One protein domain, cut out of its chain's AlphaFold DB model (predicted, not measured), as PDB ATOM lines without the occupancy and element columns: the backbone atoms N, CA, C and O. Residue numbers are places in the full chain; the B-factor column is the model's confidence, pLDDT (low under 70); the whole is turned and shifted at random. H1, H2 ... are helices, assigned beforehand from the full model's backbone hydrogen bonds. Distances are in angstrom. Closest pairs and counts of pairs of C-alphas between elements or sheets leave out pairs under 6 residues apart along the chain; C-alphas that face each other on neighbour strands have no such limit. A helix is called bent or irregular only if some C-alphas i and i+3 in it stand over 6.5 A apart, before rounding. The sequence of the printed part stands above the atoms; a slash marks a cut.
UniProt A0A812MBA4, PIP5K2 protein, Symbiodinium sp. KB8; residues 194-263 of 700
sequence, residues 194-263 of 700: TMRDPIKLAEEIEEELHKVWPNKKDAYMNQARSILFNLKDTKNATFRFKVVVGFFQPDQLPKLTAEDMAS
ATOM      1  N   THR A 194     324.093 207.696 396.389       57.91
ATOM      2  CA  THR A 194     322.848 207.444 395.657       57.91
ATOM      3  C   THR A 194     323.056 206.227 394.764       57.91
ATOM      4  O   THR A 194     323.526 206.358 393.633       57.91
ATOM      5  N   MET A 195     322.750 205.048 395.310       64.00
ATOM      6  CA  MET A 195     322.777 203.762 394.609       64.00
ATOM      7  C   MET A 195     322.065 203.899 393.255       64.00
ATOM      8  O   MET A 195     320.909 204.327 393.214       64.00
ATOM      9  N   ARG A 196     322.767 203.620 392.148       74.69
ATOM     10  CA  ARG A 196     322.215 203.854 390.807       74.69
ATOM     11  C   ARG A 196     321.059 202.901 390.530       74.69
ATOM     12  O   ARG A 196     321.110 201.735 390.914       74.69
ATOM     13  N   ASP A 197     320.044 203.413 389.838       81.00
ATOM     14  CA  ASP A 197     318.897 202.646 389.349       81.00
ATOM     15  C   ASP A 197     319.398 201.469 388.481       81.00
ATOM     16  O   ASP A 197     319.971 201.716 387.414       81.00
ATOM     17  N   PRO A 198     319.228 200.201 388.916       81.75
ATOM     18  CA  PRO A 198     319.767 199.041 388.206       81.75
ATOM     19  C   PRO A 198     319.235 198.876 386.780       81.75
ATOM     20  O   PRO A 198     319.905 198.250 385.960       81.75
ATOM     21  N   ILE A 199     318.047 199.418 386.485       83.50
ATOM     22  CA  ILE A 199     317.417 199.318 385.165       83.50
ATOM     23  C   ILE A 199     318.088 200.310 384.215       83.50
ATOM     24  O   ILE A 199     318.638 199.901 383.195       83.50
ATOM     25  N   LYS A 200     318.159 201.587 384.605       86.69
ATOM     26  CA  LYS A 200     318.819 202.634 383.805       86.69
ATOM     27  C   LYS A 200     320.303 202.357 383.610       86.69
ATOM     28  O   LYS A 200     320.820 202.518 382.515       86.69
ATOM     29  N   LEU A 201     320.978 201.853 384.643       87.38
ATOM     30  CA  LEU A 201     322.382 201.465 384.539       87.38
ATOM     31  C   LEU A 201     322.585 200.303 383.546       87.38
ATOM     32  O   LEU A 201     323.582 200.279 382.829       87.38
ATOM     33  N   ALA A 202     321.642 199.357 383.455       88.31
ATOM     34  CA  ALA A 202     321.676 198.296 382.446       88.31
ATOM     35  C   ALA A 202     321.405 198.812 381.019       88.31
ATOM     36  O   ALA A 202     321.988 198.289 380.069       88.31
ATOM     37  N   GLU A 203     320.542 199.821 380.869       88.69
ATOM     38  CA  GLU A 203     320.276 200.512 379.600       88.69
ATOM     39  C   GLU A 203     321.517 201.289 379.129       88.69
ATOM     40  O   GLU A 203     322.001 201.046 378.024       88.69
ATOM     41  N   GLU A 204     322.101 202.124 379.996       90.88
ATOM     42  CA  GLU A 204     323.336 202.882 379.745       90.88
ATOM     43  C   GLU A 204     324.507 201.960 379.342       90.88
ATOM     44  O   GLU A 204     325.220 202.242 378.380       90.88
ATOM     45  N   ILE A 205     324.694 200.828 380.037       91.38
ATOM     46  CA  ILE A 205     325.752 199.853 379.717       91.38
ATOM     47  C   ILE A 205     325.510 199.174 378.359       91.38
ATOM     48  O   ILE A 205     326.472 198.932 377.631       91.38
ATOM     49  N   GLU A 206     324.263 198.853 377.996       93.69
ATOM     50  CA  GLU A 206     323.955 198.251 376.689       93.69
ATOM     51  C   GLU A 206     324.179 199.249 375.547       93.69
ATOM     52  O   GLU A 206     324.788 198.895 374.535       93.69
ATOM     53  N   GLU A 207     323.770 200.506 375.728       91.00
ATOM     54  CA  GLU A 207     324.035 201.564 374.758       91.00
ATOM     55  C   GLU A 207     325.532 201.792 374.529       91.00
ATOM     56  O   GLU A 207     325.969 201.833 373.380       91.00
ATOM     57  N   GLU A 208     326.331 201.933 375.590       92.50
ATOM     58  CA  GLU A 208     327.779 202.136 375.461       92.50
ATOM     59  C   GLU A 208     328.480 200.912 374.859       92.50
ATOM     60  O   GLU A 208     329.367 201.050 374.012       92.50
ATOM     61  N   LEU A 209     328.034 199.699 375.199       90.94
ATOM     62  CA  LEU A 209     328.529 198.472 374.579       90.94
ATOM     63  C   LEU A 209     328.236 198.434 373.066       90.94
ATOM     64  O   LEU A 209     329.100 198.037 372.278       90.94
ATOM     65  N   HIS A 210     327.049 198.883 372.648       90.19
ATOM     66  CA  HIS A 210     326.685 198.978 371.234       90.19
ATOM     67  C   HIS A 210     327.428 200.115 370.511       90.19
ATOM     68  O   HIS A 210     327.863 199.916 369.379       90.19
ATOM     69  N   LYS A 211     327.667 201.265 371.160       91.44
ATOM     70  CA  LYS A 211     328.465 202.381 370.607       91.44
ATOM     71  C   LYS A 211     329.918 201.974 370.323       91.44
ATOM     72  O   LYS A 211     330.478 202.411 369.321       91.44
ATOM     73  N   VAL A 212     330.521 201.115 371.153       89.75
ATOM     74  CA  VAL A 212     331.892 200.606 370.936       89.75
ATOM     75  C   VAL A 212     331.950 199.520 369.845       89.75
ATOM     76  O   VAL A 212     332.923 199.462 369.092       89.75
ATOM     77  N   TRP A 213     330.912 198.684 369.704       88.81
ATOM     78  CA  TRP A 213     330.874 197.594 368.713       88.81
ATOM     79  C   TRP A 213     329.559 197.520 367.912       88.81
ATOM     80  O   TRP A 213     328.880 196.490 367.956       88.81
ATOM     81  N   PRO A 214     329.215 198.541 367.101       82.94
ATOM     82  CA  PRO A 214     327.925 198.587 366.405       82.94
ATOM     83  C   PRO A 214     327.762 197.442 365.394       82.94
ATOM     84  O   PRO A 214     326.724 196.790 365.353       82.94
ATOM     85  N   ASN A 215     328.832 197.140 364.643       81.69
ATOM     86  CA  ASN A 215     328.844 196.137 363.569       81.69
ATOM     87  C   ASN A 215     329.761 194.923 363.861       81.69
ATOM     88  O   ASN A 215     330.002 194.105 362.977       81.69
ATOM     89  N   LYS A 216     330.312 194.790 365.080       85.81
ATOM     90  CA  LYS A 216     331.252 193.710 365.465       85.81
ATOM     91  C   LYS A 216     330.606 192.754 366.481       85.81
ATOM     92  O   LYS A 216     330.958 192.742 367.660       85.81
ATOM     93  N   LYS A 217     329.655 191.944 366.000       83.75
ATOM     94  CA  LYS A 217     328.758 191.099 366.813       83.75
ATOM     95  C   LYS A 217     329.479 190.184 367.810       83.75
ATOM     96  O   LYS A 217     329.067 190.112 368.964       83.75
ATOM     97  N   ASP A 218     330.571 189.534 367.412       80.31
ATOM     98  CA  ASP A 218     331.306 188.626 368.304       80.31
ATOM     99  C   ASP A 218     332.098 189.361 369.392       80.31
ATOM    100  O   ASP A 218     332.130 188.905 370.534       80.31
ATOM    101  N   ALA A 219     332.663 190.534 369.083       85.00
ATOM    102  CA  ALA A 219     333.340 191.376 370.071       85.00
ATOM    103  C   ALA A 219     332.341 191.930 371.102       85.00
ATOM    104  O   ALA A 219     332.544 191.751 372.304       85.00
ATOM    105  N   TYR A 220     331.214 192.478 370.627       92.19
ATOM    106  CA  TYR A 220     330.074 192.877 371.460       92.19
ATOM    107  C   TYR A 220     329.631 191.726 372.378       92.19
ATOM    108  O   TYR A 220     329.547 191.886 373.596       92.19
ATOM    109  N   MET A 221     329.397 190.532 371.819       88.62
ATOM    110  CA  MET A 221     328.918 189.378 372.586       88.62
ATOM    111  C   MET A 221     329.958 188.848 373.578       88.62
ATOM    112  O   MET A 221     329.578 188.379 374.651       88.62
ATOM    113  N   ASN A 222     331.252 188.920 373.265       86.81
ATOM    114  CA  ASN A 222     332.317 188.507 374.177       86.81
ATOM    115  C   ASN A 222     332.472 189.472 375.355       86.81
ATOM    116  O   ASN A 222     332.525 189.011 376.497       86.81
ATOM    117  N   GLN A 223     332.433 190.788 375.127       91.94
ATOM    118  CA  GLN A 223     332.463 191.742 376.235       91.94
ATOM    119  C   GLN A 223     331.152 191.722 377.044       91.94
ATOM    120  O   GLN A 223     331.206 191.730 378.274       91.94
ATOM    121  N   ALA A 224     329.986 191.546 376.401       91.44
ATOM    122  CA  ALA A 224     328.714 191.302 377.091       91.44
ATOM    123  C   ALA A 224     328.801 190.098 378.043       91.44
ATOM    124  O   ALA A 224     328.401 190.192 379.203       91.44
ATOM    125  N   ARG A 225     329.350 188.966 377.572       91.81
ATOM    126  CA  ARG A 225     329.596 187.764 378.390       91.81
ATOM    127  C   ARG A 225     330.545 188.063 379.553       91.81
ATOM    128  O   ARG A 225     330.263 187.632 380.663       91.81
ATOM    129  N   SER A 226     331.628 188.802 379.309       89.12
ATOM    130  CA  SER A 226     332.641 189.155 380.314       89.12
ATOM    131  C   SER A 226     332.068 190.013 381.452       89.12
ATOM    132  O   SER A 226     332.237 189.682 382.630       89.12
ATOM    133  N   ILE A 227     331.305 191.058 381.112       92.00
ATOM    134  CA  ILE A 227     330.617 191.923 382.083       92.00
ATOM    135  C   ILE A 227     329.551 191.117 382.843       92.00
ATOM    136  O   ILE A 227     329.551 191.099 384.072       92.00
ATOM    137  N   LEU A 228     328.685 190.380 382.134       91.38
ATOM    138  CA  LEU A 228     327.632 189.558 382.749       91.38
ATOM    139  C   LEU A 228     328.171 188.443 383.651       91.38
ATOM    140  O   LEU A 228     327.501 188.080 384.614       91.38
ATOM    141  N   PHE A 229     329.350 187.892 383.354       89.56
ATOM    142  CA  PHE A 229     330.010 186.909 384.209       89.56
ATOM    143  C   PHE A 229     330.474 187.554 385.518       89.56
ATOM    144  O   PHE A 229     330.118 187.076 386.590       89.56
ATOM    145  N   ASN A 230     331.195 188.680 385.455       87.44
ATOM    146  CA  ASN A 230     331.704 189.345 386.659       87.44
ATOM    147  C   ASN A 230     330.595 189.985 387.512       87.44
ATOM    148  O   ASN A 230     330.728 190.024 388.731       87.44
ATOM    149  N   LEU A 231     329.475 190.407 386.912       88.38
ATOM    150  CA  LEU A 231     328.275 190.831 387.651       88.38
ATOM    151  C   LEU A 231     327.503 189.668 388.307       88.38
ATOM    152  O   LEU A 231     326.623 189.929 389.122       88.38
ATOM    153  N   LYS A 232     327.785 188.404 387.960       85.56
ATOM    154  CA  LYS A 232     327.099 187.213 388.509       85.56
ATOM    155  C   LYS A 232     328.004 186.268 389.300       85.56
ATOM    156  O   LYS A 232     327.503 185.320 389.901       85.56
ATOM    157  N   ASP A 233     329.312 186.504 389.310       81.88
ATOM    158  CA  ASP A 233     330.262 185.764 390.134       81.88
ATOM    159  C   ASP A 233     330.136 186.202 391.599       81.88
ATOM    160  O   ASP A 233     330.529 187.307 391.973       81.88
ATOM    161  N   THR A 234     329.625 185.315 392.455       74.62
ATOM    162  CA  THR A 234     329.494 185.561 393.900       74.62
ATOM    163  C   THR A 234     330.848 185.763 394.587       74.62
ATOM    164  O   THR A 234     330.928 186.463 395.595       74.62
ATOM    165  N   LYS A 235     331.948 185.257 394.006       73.50
ATOM    166  CA  LYS A 235     333.332 185.535 394.445       73.50
ATOM    167  C   LYS A 235     333.843 186.904 393.961       73.50
ATOM    168  O   LYS A 235     335.028 187.216 394.121       73.50
ATOM    169  N   ASN A 236     332.969 187.705 393.349       75.62
ATOM    170  CA  ASN A 236     333.236 189.038 392.820       75.62
ATOM    171  C   ASN A 236     332.100 190.047 393.088       75.62
ATOM    172  O   ASN A 236     331.928 191.020 392.352       75.62
ATOM    173  N   ALA A 237     331.360 189.866 394.189       75.19
ATOM    174  CA  ALA A 237     330.344 190.821 394.644       75.19
ATOM    175  C   ALA A 237     330.871 192.274 394.712       75.19
ATOM    176  O   ALA A 237     330.136 193.217 394.419       75.19
ATOM    177  N   THR A 238     332.164 192.468 395.004       77.44
ATOM    178  CA  THR A 238     332.811 193.787 395.031       77.44
ATOM    179  C   THR A 238     332.828 194.497 393.674       77.44
ATOM    180  O   THR A 238     332.672 195.715 393.645       77.44
ATOM    181  N   PHE A 239     332.986 193.790 392.546       85.00
ATOM    182  CA  PHE A 239     332.906 194.415 391.218       85.00
ATOM    183  C   PHE A 239     331.498 194.957 390.957       85.00
ATOM    184  O   PHE A 239     331.327 196.123 390.600       85.00
ATOM    185  N   ARG A 240     330.480 194.138 391.234       83.69
ATOM    186  CA  ARG A 240     329.073 194.532 391.131       83.69
ATOM    187  C   ARG A 240     328.732 195.711 392.048       83.69
ATOM    188  O   ARG A 240     328.079 196.652 391.605       83.69
ATOM    189  N   PHE A 241     329.221 195.701 393.289       81.75
ATOM    190  CA  PHE A 241     329.078 196.824 394.217       81.75
ATOM    191  C   PHE A 241     329.718 198.105 393.657       81.75
ATOM    192  O   PHE A 241     329.035 199.123 393.567       81.75
ATOM    193  N   LYS A 242     330.979 198.040 393.194       82.56
ATOM    194  CA  LYS A 242     331.695 199.162 392.548       82.56
ATOM    195  C   LYS A 242     330.896 199.741 391.366       82.56
ATOM    196  O   LYS A 242     330.761 200.958 391.268       82.56
ATOM    197  N   VAL A 243     330.308 198.901 390.512       86.44
ATOM    198  CA  VAL A 243     329.431 199.344 389.408       86.44
ATOM    199  C   VAL A 243     328.186 200.082 389.925       86.44
ATOM    200  O   VAL A 243     327.902 201.193 389.484       86.44
ATOM    201  N   VAL A 244     327.467 199.516 390.896       82.56
ATOM    202  CA  VAL A 244     326.174 200.055 391.364       82.56
ATOM    203  C   VAL A 244     326.313 201.324 392.227       82.56
ATOM    204  O   VAL A 244     325.428 202.183 392.192       82.56
ATOM    205  N   VAL A 245     327.434 201.513 392.936       80.81
ATOM    206  CA  VAL A 245     327.762 202.801 393.594       80.81
ATOM    207  C   VAL A 245     328.366 203.838 392.635       80.81
ATOM    208  O   VAL A 245     328.644 204.963 393.043       80.81
ATOM    209  N   GLY A 246     328.560 203.492 391.356       78.31
ATOM    210  CA  GLY A 246     329.073 204.401 390.330       78.31
ATOM    211  C   GLY A 246     330.580 204.666 390.390       78.31
ATOM    212  O   GLY A 246     331.011 205.716 389.918       78.31
ATOM    213  N   PHE A 247     331.378 203.746 390.949       82.31
ATOM    214  CA  PHE A 247     332.849 203.790 390.875       82.31
ATOM    215  C   PHE A 247     333.339 203.602 389.431       82.31
ATOM    216  O   PHE A 247     334.260 204.287 388.996       82.31
ATOM    217  N   PHE A 248     332.678 202.718 388.676       83.88
ATOM    218  CA  PHE A 248     332.825 202.613 387.224       83.88
ATOM    219  C   PHE A 248     331.671 203.339 386.527       83.88
ATOM    220  O   PHE A 248     330.519 203.225 386.953       83.88
ATOM    221  N   GLN A 249     331.971 204.062 385.449       85.75
ATOM    222  CA  GLN A 249     330.959 204.671 384.579       85.75
ATOM    223  C   GLN A 249     330.525 203.713 383.450       85.75
ATOM    224  O   GLN A 249     331.293 202.814 383.083       85.75
ATOM    225  N   PRO A 250     329.318 203.884 382.870       87.25
ATOM    226  CA  PRO A 250     328.813 203.013 381.805       87.25
ATOM    227  C   PRO A 250     329.722 202.948 380.576       87.25
ATOM    228  O   PRO A 250     329.878 201.879 379.999       87.25
ATOM    229  N   ASP A 251     330.384 204.051 380.216       86.81
ATOM    230  CA  ASP A 251     331.292 204.137 379.065       86.81
ATOM    231  C   ASP A 251     332.629 203.407 379.297       86.81
ATOM    232  O   ASP A 251     333.324 203.040 378.344       86.81
ATOM    233  N   GLN A 252     333.003 203.187 380.560       86.19
ATOM    234  CA  GLN A 252     334.236 202.507 380.951       86.19
ATOM    235  C   GLN A 252     334.068 200.984 380.917       86.19
ATOM    236  O   GLN A 252     334.984 200.275 380.503       86.19
ATOM    237  N   LEU A 253     332.894 200.474 381.305       86.19
ATOM    238  CA  LEU A 253     332.607 199.039 381.429       86.19
ATOM    239  C   LEU A 253     332.833 198.224 380.134       86.19
ATOM    240  O   LEU A 253     333.473 197.171 380.211       86.19
ATOM    241  N   PRO A 254     332.437 198.696 378.933       88.31
ATOM    242  CA  PRO A 254     332.809 198.077 377.661       88.31
ATOM    243  C   PRO A 254     334.320 197.952 377.422       88.31
ATOM    244  O   PRO A 254     334.727 197.118 376.625       88.31
ATOM    245  N   LYS A 255     335.159 198.754 378.088       85.25
ATOM    246  CA  LYS A 255     336.610 198.835 377.841       85.25
ATOM    247  C   LYS A 255     337.451 198.106 378.903       85.25
ATOM    248  O   LYS A 255     338.641 197.906 378.679       85.25
ATOM    249  N   LEU A 256     336.862 197.708 380.036       85.50
ATOM    250  CA  LEU A 256     337.573 196.999 381.107       85.50
ATOM    251  C   LEU A 256     338.005 195.590 380.676       85.50
ATOM    252  O   LEU A 256     337.239 194.848 380.055       85.50
ATOM    253  N   THR A 257     339.208 195.181 381.079       81.56
ATOM    254  CA  THR A 257     339.694 193.812 380.884       81.56
ATOM    255  C   THR A 257     339.193 192.868 381.984       81.56
ATOM    256  O   THR A 257     338.727 193.278 383.049       81.56
ATOM    257  N   ALA A 258     339.363 191.560 381.774       73.38
ATOM    258  CA  ALA A 258     339.136 190.538 382.802       73.38
ATOM    259  C   ALA A 258     340.183 190.536 383.950       73.38
ATOM    260  O   ALA A 258     340.148 189.659 384.820       73.38
ATOM    261  N   GLU A 259     341.135 191.478 383.959       70.81
ATOM    262  CA  GLU A 259     341.968 191.782 385.130       70.81
ATOM    263  C   GLU A 259     341.347 192.930 385.941       70.81
ATOM    264  O   GLU A 259     341.111 192.756 387.136       70.81
ATOM    265  N   ASP A 260     340.952 194.029 385.290       77.69
ATOM    266  CA  ASP A 260     340.338 195.202 385.945       77.69
ATOM    267  C   ASP A 260     338.984 194.885 386.598       77.69
ATOM    268  O   ASP A 260     338.630 195.451 387.631       77.69
ATOM    269  N   MET A 261     338.223 193.959 386.003       82.06
ATOM    270  CA  MET A 261     336.934 193.508 386.539       82.06
ATOM    271  C   MET A 261     337.052 192.456 387.650       82.06
ATOM    272  O   MET A 261     336.030 192.086 388.219       82.06
ATOM    273  N   ALA A 262     338.243 191.924 387.956       75.12
ATOM    274  CA  ALA A 262     338.400 190.845 388.935       75.12
ATOM    275  C   ALA A 262     338.311 191.337 390.396       75.12
ATOM    276  O   ALA A 262     338.574 192.501 390.698       75.12
ATOM    277  N   SER A 263     337.957 190.434 391.318       73.75
ATOM    278  CA  SER A 263     337.824 190.776 392.739       73.75
ATOM    279  C   SER A 263     339.164 191.097 393.394       73.75
ATOM    280  O   SER A 263     340.207 190.562 393.017       73.75
TER     281      SER A 263
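This is residues 194 to 263 of the 700 residues of the protein "PIP5K2 protein" of Symbiodinium sp. KB8 (UniProt A0A812MBA4). Two helices, H1 and H2, form a V-shaped helical hairpin, closest near the link that joins them, and the third helix, H3, crosses the open end of the V. The last stretch, residues 245 to 263, has no named element and passes over one side of this three-helix outline. The printed part has 70 residues, with three named helices in the order H1, H2, H3 and no named strand; its class is all helix. It is compact, with a radius of gyration of the C-alphas of 11.5 A, and spans 33 by 24 by 15 A.

H1, residues 198 to 212, and H2, residues 217 to 230, form a helical hairpin. They touch through residues 209 to 212 of H1 and 220 to 224 of H2 alone; the closest C-alphas are those of Leu 209 and Tyr 220, 6.6 A apart. They run opposite ways at a shallow tilt of 34 degrees, only just short of steep. H3, residues 234 to 244, and H2 touch only at the corner, and only just, with 3 pairs of C-alphas within 8 A; the closest are those of Asn 230 and Asn 236, 6.4 A apart. Their lines stand about perpendicular, only just, at 73 degrees. H1 and H3 are close but not clearly touching: their closest C-alphas, of Pro 198 and Val 244, are 7.2 A apart. Their lines are about perpendicular, at 87 degrees. H3 is irregular, with C-alphas 235 and 238 8.3 A apart. In H1 and H2 every O i to N i+4 pair is within hydrogen-bond range; in H3, 4 of 7 are.

H1 begins at C-alpha 198 (319.767, 199.041, 388.206) and is 21.2 A long. H2, 20.1 A long, begins at C-alpha 217 (328.758, 191.099, 366.813). H3, 15.1 A long, ends at C-alpha 244 (326.174, 200.055, 391.364).

The two C-alphas farthest apart, of Thr 194 and Asn 215, are 34.5 A apart. The printed part has no cut, and both links between helices are tight. Mean pLDDT of the printed part is 84.0; residues 194 to 195 are under 70.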